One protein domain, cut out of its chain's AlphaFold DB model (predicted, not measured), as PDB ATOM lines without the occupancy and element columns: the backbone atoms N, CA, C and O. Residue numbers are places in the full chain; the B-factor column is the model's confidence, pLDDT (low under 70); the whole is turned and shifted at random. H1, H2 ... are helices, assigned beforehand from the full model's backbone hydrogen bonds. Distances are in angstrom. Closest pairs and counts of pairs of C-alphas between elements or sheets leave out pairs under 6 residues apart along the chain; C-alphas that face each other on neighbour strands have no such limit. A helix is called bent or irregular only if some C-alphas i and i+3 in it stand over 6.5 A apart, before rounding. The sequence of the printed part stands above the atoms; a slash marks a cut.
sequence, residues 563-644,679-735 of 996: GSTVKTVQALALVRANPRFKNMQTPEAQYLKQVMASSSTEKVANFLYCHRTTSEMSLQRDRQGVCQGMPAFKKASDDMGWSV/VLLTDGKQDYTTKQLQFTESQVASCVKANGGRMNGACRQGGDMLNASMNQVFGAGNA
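Overview. This is residues 563 to 644 and 679 to 735 of the 996 residues of the protein "Transpeptidase domain-containing protein" of Moraxella osloensis (UniProt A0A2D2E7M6). Two groups of crossed helices make one body, with the short helix H4 between them, near the middle. In the first group H5 crosses H1, and H3 folds back beside H1 by way of the short H2; in the second H8 crosses H7, with the small H6 near it and long unnamed stretches around. The printed part has 139 residues with eight named helices, H1 to H8 in order along the chain, and no named strand: all helix. It is compact, with a radius of gyration of the C-alphas of 13.7 A, and its C-alphas span 39 by 33 by 31 A.

Arrangement. H1, residues 563 to 577, touches H5, residues 629 to 639, about perpendicular at 74 degrees; their closest C-alphas, Ala 573 and Phe 633, are 4.6 A apart. H4, residues 601 to 608, is the hub and touches four helices. It touches H1 at a shallow tilt of 25 degrees, the same way, closest at the C-alphas of Leu 574 and Phe 607, 7.5 A. It touches H5 about perpendicular at 85 degrees, closest at the C-alphas of Leu 608 and Gly 629, 4.0 A. H3, residues 587 to 598, is close to H1 but not clearly touching: the closest C-alphas, Lys 567 and Met 596, are 7.3 A apart, with a shallow tilt of 10 degrees, opposite ways. H3 and H4 only just touch, with 3 pairs of C-alphas within 8 A, and only at the corner; Val 595 and Lys 603 have the closest C-alphas, 6.5 A. H2, residues 579 to 582, touches H3, closest at the C-alphas of Phe 581 and Ala 589, 4.3 A. H8, residues 719 to 729, only just touches H4, with 3 pairs of C-alphas within 8 A; the closest are Ala 605 and Val 729, 7.0 A. H7, residues 697 to 706, touches H8, closest at the C-alphas of Cys 703 and Asn 723, 7.4 A. H6, residues 690 to 694, only just touches H8, with 3 such pairs, and is apart from H7. Every O i to N i+4 pair is within hydrogen-bond range in H3, H5, H7 and H8; H1 has 8 of 11, H4 3 of 4, H6 0 of 1 but 1 of 2 O i to N i+3 pairs, and H2 is too short for an i+4 pair.

Along the chain. H1 runs 21.9 A from C-alpha 563 at (139.183, 246.881, 228.836) to C-alpha 577. H3 measures 16.3 A, H8 15.8 A, H5 15.2 A, H7 14.0 A and H4 10.1 A. H8 ends with C-alpha 729 at (142.847, 240.837, 233.912). H6 is irregular, only just: C-alphas 690 and 693 are 6.7 A apart.

Size, cuts and confidence. The two C-alphas farthest apart, those of Gln 585 and Lys 685, are 41.7 A apart. Residues 645 to 678 are not printed, and C-alphas 644 and 679 are 7.7 A apart across the cut. The links H4 to H5 and H7 to H8 are long, 20 and 12 residues. Mean pLDDT of the printed part is 82.3; residues 683 to 685, 690 to 693 and 706 to 718 are under 70.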
ATOM      1  N   GLY A 563     140.361 247.678 228.502       89.31
ATOM      2  CA  GLY A 563     139.183 246.881 228.836       89.31
ATOM      3  C   GLY A 563     139.251 245.498 228.177       89.31
ATOM      4  O   GLY A 563     140.303 244.870 228.111       89.31
ATOM      5  N   SER A 564     138.141 245.028 227.605       89.31
ATOM      6  CA  SER A 564     138.089 243.697 226.973       89.31
ATOM      7  C   SER A 564     138.907 243.511 225.677       89.31
ATOM      8  O   SER A 564     138.882 242.395 225.154       89.31
ATOM      9  N   THR A 565     139.674 244.494 225.173       91.88
ATOM     10  CA  THR A 565     140.648 244.209 224.092       91.88
ATOM     11  C   THR A 565     141.794 243.313 224.571       91.88
ATOM     12  O   THR A 565     142.299 242.528 223.769       91.88
ATOM     13  N   VAL A 566     142.117 243.295 225.879       93.31
ATOM     14  CA  VAL A 566     143.130 242.382 226.461       93.31
ATOM     15  C   VAL A 566     142.805 240.900 226.258       93.31
ATOM     16  O   VAL A 566     143.690 240.057 226.374       93.31
ATOM     17  N   LYS A 567     141.559 240.559 225.898       92.94
ATOM     18  CA  LYS A 567     141.163 239.183 225.559       92.94
ATOM     19  C   LYS A 567     141.894 238.637 224.327       92.94
ATOM     20  O   LYS A 567     142.005 237.425 224.189       92.94
ATOM     21  N   THR A 568     142.455 239.497 223.480       94.56
ATOM     22  CA  THR A 568     143.382 239.094 222.406       94.56
ATOM     23  C   THR A 568     144.667 238.476 222.975       94.56
ATOM     24  O   THR A 568     145.014 237.343 222.647       94.56
ATOM     25  N   VAL A 569     145.298 239.169 223.925       96.06
ATOM     26  CA  VAL A 569     146.485 238.722 224.666       96.06
ATOM     27  C   VAL A 569     146.173 237.503 225.547       96.06
ATOM     28  O   VAL A 569     146.953 236.554 225.596       96.06
ATOM     29  N   GLN A 570     145.000 237.464 226.189       95.56
ATOM     30  CA  GLN A 570     144.562 236.310 226.993       95.56
ATOM     31  C   GLN A 570     144.298 235.064 226.133       95.56
ATOM     32  O   GLN A 570     144.585 233.955 226.579       95.56
ATOM     33  N   ALA A 571     143.815 235.209 224.892       95.38
ATOM     34  CA  ALA A 571     143.681 234.081 223.969       95.38
ATOM     35  C   ALA A 571     145.049 233.437 223.680       95.38
ATOM     36  O   ALA A 571     145.178 232.216 223.775       95.38
ATOM     37  N   LEU A 572     146.076 234.255 223.409       96.62
ATOM     38  CA  LEU A 572     147.451 233.788 223.207       96.62
ATOM     39  C   LEU A 572     148.042 233.156 224.478       96.62
ATOM     40  O   LEU A 572     148.673 232.102 224.409       96.62
ATOM     41  N   ALA A 573     147.802 233.763 225.640       95.62
ATOM     42  CA  ALA A 573     148.235 233.245 226.934       95.62
ATOM     43  C   ALA A 573     147.722 231.822 227.194       95.62
ATOM     44  O   ALA A 573     148.484 230.929 227.566       95.62
ATOM     45  N   LEU A 574     146.427 231.590 226.971       95.19
ATOM     46  CA  LEU A 574     145.795 230.324 227.322       95.19
ATOM     47  C   LEU A 574     146.213 229.184 226.385       95.19
ATOM     48  O   LEU A 574     146.560 228.114 226.880       95.19
ATOM     49  N   VAL A 575     146.297 229.401 225.064       95.25
ATOM     50  CA  VAL A 575     146.773 228.355 224.124       95.25
ATOM     51  C   VAL A 575     148.241 227.962 224.317       95.25
ATOM     52  O   VAL A 575     148.659 226.904 223.848       95.25
ATOM     53  N   ARG A 576     149.016 228.796 225.022       93.62
ATOM     54  CA  ARG A 576     150.376 228.492 225.486       93.62
ATOM     55  C   ARG A 576     150.375 227.737 226.809       93.62
ATOM     56  O   ARG A 576     151.074 226.738 226.929       93.62
ATOM     57  N   ALA A 577     149.565 228.180 227.770       92.44
ATOM     58  CA  ALA A 577     149.445 227.545 229.081       92.44
ATOM     59  C   ALA A 577     148.820 226.135 229.027       92.44
ATOM     60  O   ALA A 577     149.061 225.328 229.922       92.44
ATOM     61  N   ASN A 578     148.039 225.808 227.988       90.88
ATOM     62  CA  ASN A 578     147.590 224.441 227.714       90.88
ATOM     63  C   ASN A 578     147.439 224.177 226.198       90.88
ATOM     64  O   ASN A 578     146.491 224.679 225.583       90.88
ATOM     65  N   PRO A 579     148.292 223.321 225.596       85.81
ATOM     66  CA  PRO A 579     148.217 222.966 224.179       85.81
ATOM     67  C   PRO A 579     146.874 222.388 223.710       85.81
ATOM     68  O   PRO A 579     146.558 222.514 222.527       85.81
ATOM     69  N   ARG A 580     146.045 221.800 224.594       89.81
ATOM     70  CA  ARG A 580     144.713 221.287 224.210       89.81
ATOM     71  C   ARG A 580     143.815 222.384 223.640       89.81
ATOM     72  O   ARG A 580     143.100 222.127 222.677       89.81
ATOM     73  N   PHE A 581     143.928 223.620 224.136       91.38
ATOM     74  CA  PHE A 581     143.164 224.761 223.622       91.38
ATOM     75  C   PHE A 581     143.515 225.148 222.172       91.38
ATOM     76  O   PHE A 581     142.760 225.894 221.553       91.38
ATOM     77  N   LYS A 582     144.616 224.636 221.595       90.44
ATOM     78  CA  LYS A 582     144.916 224.795 220.161       90.44
ATOM     79  C   LYS A 582     144.002 223.938 219.279       90.44
ATOM     80  O   LYS A 582     143.657 224.366 218.179       90.44
ATOM     81  N   ASN A 583     143.602 222.748 219.743       89.62
ATOM     82  CA  ASN A 583     142.732 221.857 218.975       89.62
ATOM     83  C   ASN A 583     141.251 222.126 219.289       89.62
ATOM     84  O   ASN A 583     140.711 221.637 220.282       89.62
ATOM     85  N   MET A 584     140.589 222.834 218.372       87.81
ATOM     86  CA  MET A 584     139.156 223.161 218.403       87.81
ATOM     87  C   MET A 584     138.218 221.936 218.379       87.81
ATOM     88  O   MET A 584     137.019 222.101 218.568       87.81
ATOM     89  N   GLN A 585     138.715 220.717 218.157       88.69
ATOM     90  CA  GLN A 585     137.926 219.487 218.310       88.69
ATOM     91  C   GLN A 585     137.775 219.059 219.781       88.69
ATOM     92  O   GLN A 585     136.934 218.221 220.090       88.69
ATOM     93  N   THR A 586     138.582 219.608 220.699       89.94
ATOM     94  CA  THR A 586     138.511 219.251 222.123       89.94
ATOM     95  C   THR A 586     137.375 219.993 222.843       89.94
ATOM     96  O   THR A 586     137.165 221.186 222.578       89.94
ATOM     97  N   PRO A 587     136.671 219.350 223.799       89.00
ATOM     98  CA  PRO A 587     135.665 220.019 224.626       89.00
ATOM     99  C   PRO A 587     136.223 221.236 225.373       89.00
ATOM    100  O   PRO A 587     135.536 222.245 225.512       89.00
ATOM    101  N   GLU A 588     137.487 221.182 225.806       88.50
ATOM    102  CA  GLU A 588     138.140 222.285 226.512       88.50
ATOM    103  C   GLU A 588     138.378 223.503 225.610       88.50
ATOM    104  O   GLU A 588     138.147 224.635 226.039       88.50
ATOM    105  N   ALA A 589     138.789 223.302 224.352       89.56
ATOM    106  CA  ALA A 589     138.932 224.395 223.389       89.56
ATOM    107  C   ALA A 589     137.579 225.015 223.016       89.56
ATOM    108  O   ALA A 589     137.470 226.239 222.945       89.56
ATOM    109  N   GLN A 590     136.540 224.195 222.819       88.31
ATOM    110  CA  GLN A 590     135.190 224.686 222.525       88.31
ATOM    111  C   GLN A 590     134.595 225.458 223.706       88.31
ATOM    112  O   GLN A 590     134.078 226.559 223.515       88.31
ATOM    113  N   TYR A 591     134.736 224.952 224.933       88.25
ATOM    114  CA  TYR A 591     134.284 225.667 226.125       88.25
ATOM    115  C   TYR A 591     135.022 227.002 226.299       88.25
ATOM    116  O   TYR A 591     134.386 228.039 226.505       88.25
ATOM    117  N   LEU A 592     136.352 227.019 226.141       89.06
ATOM    118  CA  LEU A 592     137.114 228.267 226.203       89.06
ATOM    119  C   LEU A 592     136.701 229.241 225.087       89.06
ATOM    120  O   LEU A 592     136.545 230.431 225.348       89.06
ATOM    121  N   LYS A 593     136.436 228.760 223.867       88.12
ATOM    122  CA  LYS A 593     135.914 229.587 222.769       88.12
ATOM    123  C   LYS A 593     134.565 230.225 223.120       88.12
ATOM    124  O   LYS A 593     134.389 231.424 222.911       88.12
ATOM    125  N   GLN A 594     133.643 229.471 223.718       85.19
ATOM    126  CA  GLN A 594     132.351 229.987 224.191       85.19
ATOM    127  C   GLN A 594     132.512 231.009 225.333       85.19
ATOM    128  O   GLN A 594     131.793 232.012 225.369       85.19
ATOM    129  N   VAL A 595     133.482 230.810 226.236       86.06
ATOM    130  CA  VAL A 595     133.864 231.794 227.267       86.06
ATOM    131  C   VAL A 595     134.372 233.088 226.621       86.06
ATOM    132  O   VAL A 595     133.857 234.162 226.939       86.06
ATOM    133  N   MET A 596     135.305 233.005 225.669       86.31
ATOM    134  CA  MET A 596     135.861 234.173 224.971       86.31
ATOM    135  C   MET A 596     134.799 234.919 224.150       86.31
ATOM    136  O   MET A 596     134.737 236.149 224.212       86.31
ATOM    137  N   ALA A 597     133.903 234.193 223.469       79.88
ATOM    138  CA  ALA A 597     132.735 234.747 222.783       79.88
ATOM    139  C   ALA A 597     131.782 235.471 223.751       79.88
ATOM    140  O   ALA A 597     131.431 236.626 223.513       79.88
ATOM    141  N   SER A 598     131.449 234.854 224.894       77.38
ATOM    142  CA  SER A 598     130.611 235.473 225.938       77.38
ATOM    143  C   SER A 598     131.230 236.717 226.589       77.38
ATOM    144  O   SER A 598     130.549 237.438 227.310       77.38
ATOM    145  N   SER A 599     132.524 236.972 226.361       78.50
ATOM    146  CA  SER A 599     133.287 238.085 226.933       78.50
ATOM    147  C   SER A 599     133.308 238.165 228.470       78.50
ATOM    148  O   SER A 599     133.795 239.168 228.991       78.50
ATOM    149  N   SER A 600     132.889 237.127 229.208       81.75
ATOM    150  CA  SER A 600     132.999 237.084 230.675       81.75
ATOM    151  C   SER A 600     134.467 237.030 231.110       81.75
ATOM    152  O   SER A 600     135.156 236.029 230.916       81.75
ATOM    153  N   THR A 601     134.958 238.119 231.703       84.88
ATOM    154  CA  THR A 601     136.312 238.171 232.278       84.88
ATOM    155  C   THR A 601     136.429 237.256 233.496       84.88
ATOM    156  O   THR A 601     137.476 236.664 233.727       84.88
ATOM    157  N   GLU A 602     135.337 237.094 234.238       84.44
ATOM    158  CA  GLU A 602     135.202 236.242 235.419       84.44
ATOM    159  C   GLU A 602     135.561 234.788 235.092       84.44
ATOM    160  O   GLU A 602     136.342 234.156 235.803       84.44
ATOM    161  N   LYS A 603     135.050 234.279 233.965       86.88
ATOM    162  CA  LYS A 603     135.359 232.929 233.483       86.88
ATOM    163  C   LYS A 603     136.753 232.826 232.866       86.88
ATOM    164  O   LYS A 603     137.371 231.775 232.984       86.88
ATOM    165  N   VAL A 604     137.302 233.896 232.284       89.69
ATOM    166  CA  VAL A 604     138.716 233.927 231.853       89.69
ATOM    167  C   VAL A 604     139.669 233.890 233.058       89.69
ATOM    168  O   VAL A 604     140.676 233.183 233.023       89.69
ATOM    169  N   ALA A 605     139.331 234.569 234.159       88.75
ATOM    170  CA  ALA A 605     140.117 234.566 235.392       88.75
ATOM    171  C   ALA A 605     140.242 233.161 236.018       88.75
ATOM    172  O   ALA A 605     141.301 232.835 236.553       88.75
ATOM    173  N   ASN A 606     139.226 232.298 235.877       88.38
ATOM    174  CA  ASN A 606     139.289 230.894 236.314       88.38
ATOM    175  C   ASN A 606     140.441 230.119 235.656       88.38
ATOM    176  O   ASN A 606     141.114 229.307 236.296       88.38
ATOM    177  N   PHE A 607     140.706 230.388 234.375       91.12
ATOM    178  CA  PHE A 607     141.864 229.828 233.686       91.12
ATOM    179  C   PHE A 607     143.152 230.516 234.138       91.12
ATOM    180  O   PHE A 607     144.089 229.830 234.529       91.12
ATOM    181  N   LEU A 608     143.195 231.853 234.154       90.81
ATOM    182  CA  LEU A 608     144.420 232.603 234.456       90.81
ATOM    183  C   LEU A 608     144.978 232.364 235.871       90.81
ATOM    184  O   LEU A 608     146.195 232.317 236.018       90.81
ATOM    185  N   TYR A 609     144.121 232.162 236.878       89.50
ATOM    186  CA  TYR A 609     144.519 231.837 238.259       89.50
ATOM    187  C   TYR A 609     144.407 230.336 238.611       89.50
ATOM    188  O   TYR A 609     144.708 229.951 239.739       89.50
ATOM    189  N   CYS A 610     143.991 229.476 237.670       89.00
ATOM    190  CA  CYS A 610     143.779 228.036 237.884       89.00
ATOM    191  C   CYS A 610     142.833 227.714 239.068       89.00
ATOM    192  O   CYS A 610     143.180 226.917 239.940       89.00
ATOM    193  N   HIS A 611     141.647 228.334 239.088       86.94
ATOM    194  CA  HIS A 611     140.585 228.139 240.092       86.94
ATOM    195  C   HIS A 611     139.206 228.059 239.419       86.94
ATOM    196  O   HIS A 611     138.976 228.699 238.400       86.94
ATOM    197  N   ARG A 612     138.259 227.304 239.971       84.44
ATOM    198  CA  ARG A 612     136.945 226.981 239.378       84.44
ATOM    199  C   ARG A 612     135.826 227.878 239.918       84.44
ATOM    200  O   ARG A 612     134.727 227.430 240.231       84.44
ATOM    201  N   THR A 613     136.092 229.183 240.028       79.31
ATOM    202  CA  THR A 613     135.238 230.103 240.812       79.31
ATOM    203  C   THR A 613     133.868 230.404 240.189       79.31
ATOM    204  O   THR A 613     132.928 230.743 240.909       79.31
ATOM    205  N   THR A 614     133.751 230.301 238.858       77.62
ATOM    206  CA  THR A 614     132.516 230.564 238.081       77.62
ATOM    207  C   THR A 614     132.309 229.593 236.902       77.62
ATOM    208  O   THR A 614     131.463 229.828 236.033       77.62
ATOM    209  N   SER A 615     133.078 228.502 236.852       76.12
ATOM    210  CA  SER A 615     132.976 227.425 235.862       76.12
ATOM    211  C   SER A 615     133.579 226.135 236.407       76.12
ATOM    212  O   SER A 615     134.598 226.176 237.088       76.12
ATOM    213  N   GLU A 616     133.016 224.987 236.027       73.06
ATOM    214  CA  GLU A 616     133.549 223.660 236.381       73.06
ATOM    215  C   GLU A 616     134.938 223.388 235.781       73.06
ATOM    216  O   GLU A 616     135.659 222.509 236.250       73.06
ATOM    217  N   MET A 617     135.322 224.151 234.753       84.19
ATOM    218  CA  MET A 617     136.618 224.083 234.085       84.19
ATOM    219  C   MET A 617     137.554 225.206 234.553       84.19
ATOM    220  O   MET A 617     137.132 226.350 234.733       84.19
ATOM    221  N   SER A 618     138.835 224.870 234.689       85.56
ATOM    222  CA  SER A 618     139.966 225.767 234.955       85.56
ATOM    223  C   SER A 618     141.198 225.261 234.195       85.56
ATOM    224  O   SER A 618     141.185 224.149 233.658       85.56
ATOM    225  N   LEU A 619     142.295 226.024 234.193       87.25
ATOM    226  CA  LEU A 619     143.607 225.415 233.957       87.25
ATOM    227  C   LEU A 619     143.966 224.475 235.119       87.25
ATOM    228  O   LEU A 619     143.484 224.642 236.244       87.25
ATOM    229  N   GLN A 620     144.815 223.492 234.823       85.50
ATOM    230  CA  GLN A 620     145.481 222.676 235.835       85.50
ATOM    231  C   GLN A 620     146.775 223.363 236.279       85.50
ATOM    232  O   GLN A 620     147.404 224.084 235.502       85.50
ATOM    233  N   ARG A 621     147.167 223.119 237.529       86.06
ATOM    234  CA  ARG A 621     148.487 223.486 238.054       86.06
ATOM    235  C   ARG A 621     149.502 222.406 237.676       86.06
ATOM    236  O   ARG A 621     149.124 221.258 237.438       86.06
ATOM    237  N   ASP A 622     150.772 222.775 237.576       83.31
ATOM    238  CA  ASP A 622     151.851 221.821 237.303       83.31
ATOM    239  C   ASP A 622     152.247 221.001 238.548       83.31
ATOM    240  O   ASP A 622     151.628 221.092 239.611       83.31
ATOM    241  N   ARG A 623     153.289 220.167 238.414       83.62
ATOM    242  CA  ARG A 623     153.785 219.285 239.489       83.62
ATOM    243  C   ARG A 623     154.342 220.055 240.695       83.62
ATOM    244  O   ARG A 623     154.538 219.457 241.746       83.62
ATOM    245  N   GLN A 624     154.592 221.353 240.544       81.19
ATOM    246  CA  GLN A 624     155.071 222.270 241.572       81.19
ATOM    247  C   GLN A 624     153.923 223.121 242.153       81.19
ATOM    248  O   GLN A 624     154.159 224.006 242.972       81.19
ATOM    249  N   GLY A 625     152.672 222.872 241.740       78.25
ATOM    250  CA  GLY A 625     151.492 223.626 242.167       78.25
ATOM    251  C   GLY A 625     151.356 225.004 241.508       78.25
ATOM    252  O   GLY A 625     150.434 225.759 241.846       78.25
ATOM    253  N   VAL A 626     152.228 225.348 240.557       80.94
ATOM    254  CA  VAL A 626     152.240 226.654 239.896       80.94
ATOM    255  C   VAL A 626     151.156 226.698 238.819       80.94
ATOM    256  O   VAL A 626     150.927 225.745 238.075       80.94
ATOM    257  N   CYS A 627     150.445 227.825 238.752       86.56
ATOM    258  CA  CYS A 627     149.512 228.092 237.666       86.56
ATOM    259  C   CYS A 627     150.265 228.705 236.480       86.56
ATOM    260  O   CYS A 627     150.961 229.704 236.636       86.56
ATOM    261  N   GLN A 628     150.105 228.155 235.279       87.69
ATOM    262  CA  GLN A 628     150.786 228.684 234.088       87.69
ATOM    263  C   GLN A 628     150.029 229.848 233.415       87.69
ATOM    264  O   GLN A 628     150.530 230.449 232.468       87.69
ATOM    265  N   GLY A 629     148.848 230.220 233.929       90.50
ATOM    266  CA  GLY A 629     147.980 231.258 233.368       90.50
ATOM    267  C   GLY A 629     148.561 232.679 233.401       90.50
ATOM    268  O   GLY A 629     148.801 233.259 232.342       90.50
ATOM    269  N   MET A 630     148.811 233.260 234.584       89.50
ATOM    270  CA  MET A 630     149.363 234.627 234.683       89.50
ATOM    271  C   MET A 630     150.778 234.781 234.072       89.50
ATOM    272  O   MET A 630     151.003 235.790 233.399       89.50
ATOM    273  N   PRO A 631     151.719 233.818 234.208       89.31
ATOM    274  CA  PRO A 631     153.020 233.882 233.535       89.31
ATOM    275  C   PRO A 631     152.890 233.875 232.008       89.31
ATOM    276  O   PRO A 631     153.498 234.708 231.332       89.31
ATOM    277  N   ALA A 632     152.036 233.006 231.450       92.19
ATOM    278  CA  ALA A 632     151.757 233.003 230.016       92.19
ATOM    279  C   ALA A 632     151.046 234.287 229.557       92.19
ATOM    280  O   ALA A 632     151.243 234.704 228.418       92.19
ATOM    281  N   PHE A 633     150.263 234.942 230.422       93.06
ATOM    282  CA  PHE A 633     149.588 236.207 230.117       93.06
ATOM    283  C   PHE A 633     150.560 237.391 230.050       93.06
ATOM    284  O   PHE A 633     150.485 238.173 229.102       93.06
ATOM    285  N   LYS A 634     151.548 237.464 230.951       90.75
ATOM    286  CA  LYS A 634     152.667 238.416 230.829       90.75
ATOM    287  C   LYS A 634     153.491 238.143 229.575       90.75
ATOM    288  O   LYS A 634     153.667 239.049 228.770       90.75
ATOM    289  N   LYS A 635     153.915 236.894 229.344       91.56
ATOM    290  CA  LYS A 635     154.701 236.561 228.146       91.56
ATOM    291  C   LYS A 635     153.932 236.813 226.843       91.56
ATOM    292  O   LYS A 635     154.524 237.260 225.869       91.56
ATOM    293  N   ALA A 636     152.620 236.573 226.808       94.75
ATOM    294  CA  ALA A 636     151.785 236.948 225.668       94.75
ATOM    295  C   ALA A 636     151.748 238.470 225.456       94.75
ATOM    296  O   ALA A 636     151.850 238.905 224.314       94.75
ATOM    297  N   SER A 637     151.658 239.268 226.527       93.25
ATOM    298  CA  SER A 637     151.742 240.734 226.451       93.25
ATOM    299  C   SER A 637     153.074 241.179 225.842       93.25
ATOM    300  O   SER A 637     153.081 241.942 224.878       93.25
ATOM    301  N   ASP A 638     154.183 240.643 226.354       90.12
ATOM    302  CA  ASP A 638     155.537 240.998 225.923       90.12
ATOM    303  C   ASP A 638     155.812 240.576 224.466       90.12
ATOM    304  O   ASP A 638     156.291 241.379 223.665       90.12
ATOM    305  N   ASP A 639     155.453 239.342 224.083       92.31
ATOM    306  CA  ASP A 639     155.661 238.822 222.721       92.31
ATOM    307  C   ASP A 639     154.770 239.519 221.676       92.31
ATOM    308  O   ASP A 639     155.165 239.657 220.515       92.31
ATOM    309  N   MET A 640     153.579 239.984 222.079       92.62
ATOM    310  CA  MET A 640     152.717 240.851 221.263       92.62
ATOM    311  C   MET A 640     153.153 242.326 221.317       92.62
ATOM    312  O   MET A 640     152.578 243.155 220.618       92.62
ATOM    313  N   GLY A 641     154.190 242.672 222.084       88.56
ATOM    314  CA  GLY A 641     154.814 243.992 222.076       88.56
ATOM    315  C   GLY A 641     154.157 245.046 222.974       88.56
ATOM    316  O   GLY A 641     154.382 246.232 222.742       88.56
ATOM    317  N   TRP A 642     153.379 244.662 223.983       90.25
ATOM    318  CA  TRP A 642     153.034 245.531 225.118       90.25
ATOM    319  C   TRP A 642     154.043 245.348 226.259       90.25
ATOM    320  O   TRP A 642     154.765 244.360 226.301       90.25
ATOM    321  N   SER A 643     154.116 246.307 227.187       85.75
ATOM    322  CA  SER A 643     155.072 246.318 228.310       85.75
ATOM    323  C   SER A 643     156.554 246.204 227.909       85.75
ATOM    324  O   SER A 643     157.411 245.848 228.722       85.75
ATOM    325  N   VAL A 644     156.880 246.578 226.668       80.31
ATOM    326  CA  VAL A 644     158.263 246.774 226.217       80.31
ATOM    327  C   VAL A 644     158.959 247.836 227.070       80.31
ATOM    328  O   VAL A 644     158.333 248.800 227.508       80.31
ATOM    329  N   VAL A 679     150.972 249.040 228.261       90.94
ATOM    330  CA  VAL A 679     151.439 248.356 229.471       90.94
ATOM    331  C   VAL A 679     150.338 247.454 230.031       90.94
ATOM    332  O   VAL A 679     149.162 247.830 230.043       90.94
ATOM    333  N   LEU A 680     150.715 246.258 230.485       90.38
ATOM    334  CA  LEU A 680     149.830 245.239 231.048       90.38
ATOM    335  C   LEU A 680     150.651 244.257 231.905       90.38
ATOM    336  O   LEU A 680     151.696 243.773 231.481       90.38
ATOM    337  N   LEU A 681     150.189 243.963 233.123       85.88
ATOM    338  CA  LEU A 681     150.872 243.158 234.158       85.88
ATOM    339  C   LEU A 681     152.244 243.675 234.647       85.88
ATOM    340  O   LEU A 681     152.705 243.209 235.689       85.88
ATOM    341  N   THR A 682     152.851 244.660 233.983       80.19
ATOM    342  CA  THR A 682     153.909 245.520 234.534       80.19
ATOM    343  C   THR A 682     153.747 246.958 234.051       80.19
ATOM    344  O   THR A 682     153.373 247.184 232.900       80.19
ATOM    345  N   ASP A 683     154.052 247.910 234.929       65.88
ATOM    346  CA  ASP A 683     154.074 249.360 234.691       65.88
ATOM    347  C   ASP A 683     155.463 249.980 234.963       65.88
ATOM    348  O   ASP A 683     155.594 251.190 235.154       65.88
ATOM    349  N   GLY A 684     156.501 249.141 235.058       64.25
ATOM    350  CA  GLY A 684     157.854 249.547 235.437       64.25
ATOM    351  C   GLY A 684     158.033 249.856 236.931       64.25
ATOM    352  O   GLY A 684     159.162 250.026 237.373       64.25
ATOM    353  N   LYS A 685     156.977 249.903 237.754       67.50
ATOM    354  CA  LYS A 685     157.073 250.030 239.224       67.50
ATOM    355  C   LYS A 685     156.694 248.736 239.938       67.50
ATOM    356  O   LYS A 685     157.264 248.426 240.983       67.50
ATOM    357  N   GLN A 686     155.761 247.971 239.381       71.06
ATOM    358  CA  GLN A 686     155.312 246.683 239.896       71.06
ATOM    359  C   GLN A 686     155.244 245.641 238.780       71.06
ATOM    360  O   GLN A 686     154.774 245.929 237.686       71.06
ATOM    361  N   ASP A 687     155.625 244.407 239.106       77.44
ATOM    362  CA  ASP A 687     155.253 243.215 238.342       77.44
ATOM    363  C   ASP A 687     154.151 242.466 239.117       77.44
ATOM    364  O   ASP A 687     154.210 242.334 240.349       77.44
ATOM    365  N   TYR A 688     153.111 242.023 238.409       74.25
ATOM    366  CA  TYR A 688     151.961 241.314 238.973       74.25
ATOM    367  C   TYR A 688     151.987 239.790 238.749       74.25
ATOM    368  O   TYR A 688     151.096 239.100 239.243       74.25
ATOM    369  N   THR A 689     152.987 239.238 238.052       71.56
ATOM    370  CA  THR A 689     153.070 237.806 237.702       71.56
ATOM    371  C   THR A 689     153.308 236.889 238.895       71.56
ATOM    372  O   THR A 689     152.515 235.984 239.147       71.56
ATOM    373  N   THR A 690     154.385 237.116 239.649       64.62
ATOM    374  CA  THR A 690     154.839 236.241 240.747       64.62
ATOM    375  C   THR A 690     153.826 236.150 241.888       64.62
ATOM    376  O   THR A 690     153.749 235.138 242.584       64.62
ATOM    377  N   LYS A 691     152.987 237.181 242.036       67.69
ATOM    378  CA  LYS A 691     151.984 237.322 243.098       67.69
ATOM    379  C   LYS A 691     150.855 236.284 243.014       67.69
ATOM    380  O   LYS A 691     150.224 236.013 244.028       67.69
ATOM    381  N   GLN A 692     150.626 235.643 241.861       67.62
ATOM    382  CA  GLN A 692     149.532 234.669 241.681       67.62
ATOM    383  C   GLN A 692     149.545 233.491 242.678       67.62
ATOM    384  O   GLN A 692     148.503 232.893 242.933       67.62
ATOM    385  N   LEU A 693     150.718 233.130 243.218       63.75
ATOM    386  CA  LEU A 693     150.880 232.002 244.145       63.75
ATOM    387  C   LEU A 693     150.439 232.344 245.576       63.75
ATOM    388  O   LEU A 693     150.340 231.456 246.414       63.75
ATOM    389  N   GLN A 694     150.169 233.621 245.851       71.75
ATOM    390  CA  GLN A 694     149.826 234.153 247.171       71.75
ATOM    391  C   GLN A 694     148.308 234.169 247.428       71.75
ATOM    392  O   GLN A 694     147.873 234.658 248.468       71.75
ATOM    393  N   PHE A 695     147.499 233.675 246.481       82.75
ATOM    394  CA  PHE A 695     146.040 233.784 246.509       82.75
ATOM    395  C   PHE A 695     145.365 232.412 246.514       82.75
ATOM    396  O   PHE A 695     145.688 231.542 245.704       82.75
ATOM    397  N   THR A 696     144.391 232.233 247.406       82.44
ATOM    398  CA  THR A 696     143.562 231.024 247.478       82.44
ATOM    399  C   THR A 696     142.317 231.123 246.592       82.44
ATOM    400  O   THR A 696     141.867 232.209 246.215       82.44
ATOM    401  N   GLU A 697     141.690 229.976 246.331       82.69
ATOM    402  CA  GLU A 697     140.422 229.880 245.597       82.69
ATOM    403  C   GLU A 697     139.323 230.771 246.194       82.69
ATOM    404  O   GLU A 697     138.621 231.471 245.462       82.69
ATOM    405  N   SER A 698     139.195 230.799 247.526       81.62
ATOM    406  CA  SER A 698     138.198 231.623 248.216       81.62
ATOM    407  C   SER A 698     138.482 233.117 248.061       81.62
ATOM    408  O   SER A 698     137.547 233.886 247.839       81.62
ATOM    409  N   GLN A 699     139.751 233.537 248.069       84.56
ATOM    410  CA  GLN A 699     140.133 234.931 247.829       84.56
ATOM    411  C   GLN A 699     139.827 235.364 246.390       84.56
ATOM    412  O   GLN A 699     139.195 236.410 246.197       84.56
ATOM    413  N   VAL A 700     140.189 234.551 245.390       82.56
ATOM    414  CA  VAL A 700     139.871 234.808 243.972       82.56
ATOM    415  C   VAL A 700     138.356 234.841 243.759       82.56
ATOM    416  O   VAL A 700     137.840 235.811 243.202       82.56
ATOM    417  N   ALA A 701     137.616 233.871 244.305       81.00
ATOM    418  CA  ALA A 701     136.155 233.848 244.256       81.00
ATOM    419  C   ALA A 701     135.517 235.055 244.970       81.00
ATOM    420  O   ALA A 701     134.513 235.581 244.485       81.00
ATOM    421  N   SER A 702     136.095 235.540 246.078       78.38
ATOM    422  CA  SER A 702     135.632 236.761 246.758       78.38
ATOM    423  C   SER A 702     135.732 237.982 245.843       78.38
ATOM    424  O   SER A 702     134.832 238.821 245.836       78.38
ATOM    425  N   CYS A 703     136.789 238.055 245.028       77.69
ATOM    426  CA  CYS A 703     137.017 239.177 244.133       77.69
ATOM    427  C   CYS A 703     136.170 239.092 242.859       77.69
ATOM    428  O   CYS A 703     135.588 240.092 242.451       77.69
ATOM    429  N   VAL A 704     136.018 237.897 242.281       75.19
ATOM    430  CA  VAL A 704     135.124 237.661 241.135       75.19
ATOM    431  C   VAL A 704     133.663 237.962 241.501       75.19
ATOM    432  O   VAL A 704     132.966 238.624 240.737       75.19
ATOM    433  N   LYS A 705     133.209 237.572 242.702       70.38
ATOM    434  CA  LYS A 705     131.868 237.915 243.213       70.38
ATOM    435  C   LYS A 705     131.710 239.411 243.517       70.38
ATOM    436  O   LYS A 705     130.625 239.951 243.324       70.38
ATOM    437  N   ALA A 706     132.762 240.086 243.989       62.03
ATOM    438  CA  ALA A 706     132.731 241.525 244.263       62.03
ATOM    439  C   ALA A 706     132.760 242.391 242.988       62.03
ATOM    440  O   ALA A 706     132.162 243.465 242.982       62.03
ATOM    441  N   ASN A 707     133.415 241.918 241.923       61.00
ATOM    442  CA  ASN A 707     133.590 242.622 240.648       61.00
ATOM    443  C   ASN A 707     132.640 242.153 239.531       61.00
ATOM    444  O   ASN A 707     132.972 242.319 238.361       61.00
ATOM    445  N   GLY A 708     131.480 241.565 239.850       54.53
ATOM    446  CA  GLY A 708     130.560 240.982 238.858       54.53
ATOM    447  C   GLY A 708     130.204 241.945 237.714       54.53
ATOM    448  O   GLY A 708     129.343 242.813 237.870       54.53
ATOM    449  N   GLY A 709     130.894 241.815 236.575       50.72
ATOM    450  CA  GLY A 709     130.844 242.730 235.436       50.72
ATOM    451  C   GLY A 709     131.419 244.147 235.636       50.72
ATOM    452  O   GLY A 709     131.335 244.937 234.695       50.72
ATOM    453  N   ARG A 710     131.953 244.536 236.810       50.91
ATOM    454  CA  ARG A 710     132.356 245.935 237.118       50.91
ATOM    455  C   ARG A 710     133.571 246.049 238.049       50.91
ATOM    456  O   ARG A 710     133.636 245.369 239.063       50.91
ATOM    457  N   MET A 711     134.470 246.984 237.731       50.81
ATOM    458  CA  MET A 711     135.786 247.280 238.346       50.81
ATOM    459  C   MET A 711     135.722 247.899 239.765       50.81
ATOM    460  O   MET A 711     136.526 248.759 240.122       50.81
ATOM    461  N   ASN A 712     134.701 247.559 240.553       46.53
ATOM    462  CA  ASN A 712     134.192 248.420 241.624       46.53
ATOM    463  C   ASN A 712     134.293 247.777 243.020       46.53
ATOM    464  O   ASN A 712     133.973 248.421 244.022       46.53
ATOM    465  N   GLY A 713     134.686 246.505 243.089       51.84
ATOM    466  CA  GLY A 713     134.798 245.724 244.310       51.84
ATOM    467  C   GLY A 713     136.251 245.421 244.651       51.84
ATOM    468  O   GLY A 713     136.860 244.531 244.060       51.84
ATOM    469  N   ALA A 714     136.785 246.089 245.677       56.88
ATOM    470  CA  ALA A 714     138.015 245.634 246.318       56.88
ATOM    471  C   ALA A 714     137.864 244.157 246.734       56.88
ATOM    472  O   ALA A 714     136.815 243.754 247.254       56.88
ATOM    473  N   CYS A 715     138.894 243.341 246.487       68.50
ATOM    474  CA  CYS A 715     138.866 241.908 246.770       68.50
ATOM    475  C   CYS A 715     138.708 241.653 248.277       68.50
ATOM    476  O   CYS A 715     139.699 241.637 249.006       68.50
ATOM    477  N   ARG A 716     137.467 241.431 248.738       64.44
ATOM    478  CA  ARG A 716     137.077 241.462 250.164       64.44
ATOM    479  C   ARG A 716     137.905 240.571 251.096       64.44
ATOM    480  O   ARG A 716     137.916 240.825 252.293       64.44
ATOM    481  N   GLN A 717     138.551 239.530 250.569       60.09
ATOM    482  CA  GLN A 717     139.422 238.621 251.325       60.09
ATOM    483  C   GLN A 717     140.856 238.524 250.758       60.09
ATOM    484  O   GLN A 717     141.688 237.837 251.340       60.09
ATOM    485  N   GLY A 718     141.155 239.179 249.627       59.38
ATOM    486  CA  GLY A 718     142.434 239.061 248.903       59.38
ATOM    487  C   GLY A 718     143.329 240.306 248.913       59.38
ATOM    488  O   GLY A 718     144.442 240.252 248.395       59.38
ATOM    489  N   GLY A 719     142.854 241.420 249.480       74.38
ATOM    490  CA  GLY A 719     143.628 242.657 249.621       74.38
ATOM    491  C   GLY A 719     144.017 243.328 248.297       74.38
ATOM    492  O   GLY A 719     143.570 242.952 247.207       74.38
ATOM    493  N   ASP A 720     144.870 244.347 248.398       78.00
ATOM    494  CA  ASP A 720     145.182 245.237 247.275       78.00
ATOM    495  C   ASP A 720     146.005 244.575 246.167       78.00
ATOM    496  O   ASP A 720     145.873 244.944 245.002       78.00
ATOM    497  N   MET A 721     146.814 243.556 246.480       78.88
ATOM    498  CA  MET A 721     147.610 242.859 245.462       78.88
ATOM    499  C   MET A 721     146.756 241.982 244.537       78.88
ATOM    500  O   MET A 721     146.978 241.990 243.321       78.88
ATOM    501  N   LEU A 722     145.754 241.272 245.075       82.31
ATOM    502  CA  LEU A 722     144.785 240.563 244.236       82.31
ATOM    503  C   LEU A 722     143.911 241.565 243.474       82.31
ATOM    504  O   LEU A 722     143.617 241.350 242.305       82.31
ATOM    505  N   ASN A 723     143.547 242.689 244.097       80.81
ATOM    506  CA  ASN A 723     142.764 243.737 243.442       80.81
ATOM    507  C   ASN A 723     143.519 244.335 242.243       80.81
ATOM    508  O   ASN A 723     142.975 244.424 241.146       80.81
ATOM    509  N   ALA A 724     144.794 244.684 242.411       80.69
ATOM    510  CA  ALA A 724     145.624 245.222 241.339       80.69
ATOM    511  C   ALA A 724     145.812 244.215 240.190       80.69
ATOM    512  O   ALA A 724     145.572 244.559 239.033       80.69
ATOM    513  N   SER A 725     146.161 242.959 240.495       85.06
ATOM    514  CA  SER A 725     146.350 241.910 239.477       85.06
ATOM    515  C   SER A 725     145.042 241.500 238.783       85.06
ATOM    516  O   SER A 725     145.034 241.291 237.571       85.06
ATOM    517  N   MET A 726     143.909 241.471 239.490       86.12
ATOM    518  CA  MET A 726     142.590 241.248 238.887       86.12
ATOM    519  C   MET A 726     142.183 242.413 237.973       86.12
ATOM    520  O   MET A 726     141.683 242.179 236.876       86.12
ATOM    521  N   ASN A 727     142.466 243.665 238.346       84.62
ATOM    522  CA  ASN A 727     142.201 244.808 237.471       84.62
ATOM    523  C   ASN A 727     143.002 244.743 236.154       84.62
ATOM    524  O   ASN A 727     142.444 245.064 235.106       84.62
ATOM    525  N   GLN A 728     144.238 244.220 236.155       86.81
ATOM    526  CA  GLN A 728     144.972 243.928 234.909       86.81
ATOM    527  C   GLN A 728     144.226 242.908 234.025       86.81
ATOM    528  O   GLN A 728     144.121 243.092 232.815       86.81
ATOM    529  N   VAL A 729     143.645 241.860 234.622       89.31
ATOM    530  CA  VAL A 729     142.847 240.837 233.912       89.31
ATOM    531  C   VAL A 729     141.568 241.420 233.289       89.31
ATOM    532  O   VAL A 729     141.146 240.965 232.226       89.31
ATOM    533  N   PHE A 730     140.994 242.472 233.882       87.25
ATOM    534  CA  PHE A 730     139.887 243.255 233.312       87.25
ATOM    535  C   PHE A 730     140.328 244.350 232.317       87.25
ATOM    536  O   PHE A 730     139.469 245.033 231.754       87.25
ATOM    537  N   GLY A 731     141.631 244.508 232.061       89.00
ATOM    538  CA  GLY A 731     142.173 245.552 231.186       89.00
ATOM    539  C   GLY A 731     142.051 246.956 231.783       89.00
ATOM    540  O   GLY A 731     141.698 247.896 231.072       89.00
ATOM    541  N   ALA A 732     142.285 247.073 233.091       85.06
ATOM    542  CA  ALA A 732     142.112 248.271 233.907       85.06
ATOM    543  C   ALA A 732     143.225 248.396 234.973       85.06
ATOM    544  O   ALA A 732     144.270 247.746 234.893       85.06
ATOM    545  N   GLY A 733     143.018 249.249 235.983       81.38
ATOM    546  CA  GLY A 733     144.051 249.589 236.960       81.38
ATOM    547  C   GLY A 733     145.183 250.339 236.265       81.38
ATOM    548  O   GLY A 733     144.950 251.384 235.670       81.38
ATOM    549  N   ASN A 734     146.392 249.782 236.277       82.56
ATOM    550  CA  ASN A 734     147.550 250.411 235.637       82.56
ATOM    551  C   ASN A 734     147.673 250.054 234.137       82.56
ATOM    552  O   ASN A 734     148.522 250.619 233.457       82.56
ATOM    553  N   ALA A 735     146.838 249.145 233.606       88.50
ATOM    554  CA  ALA A 735     146.902 248.732 232.202       88.50
ATOM    555  C   ALA A 735     146.423 249.852 231.262       88.50
ATOM    556  O   ALA A 735     145.286 250.304 231.381       88.50
TER     557      ALA A 735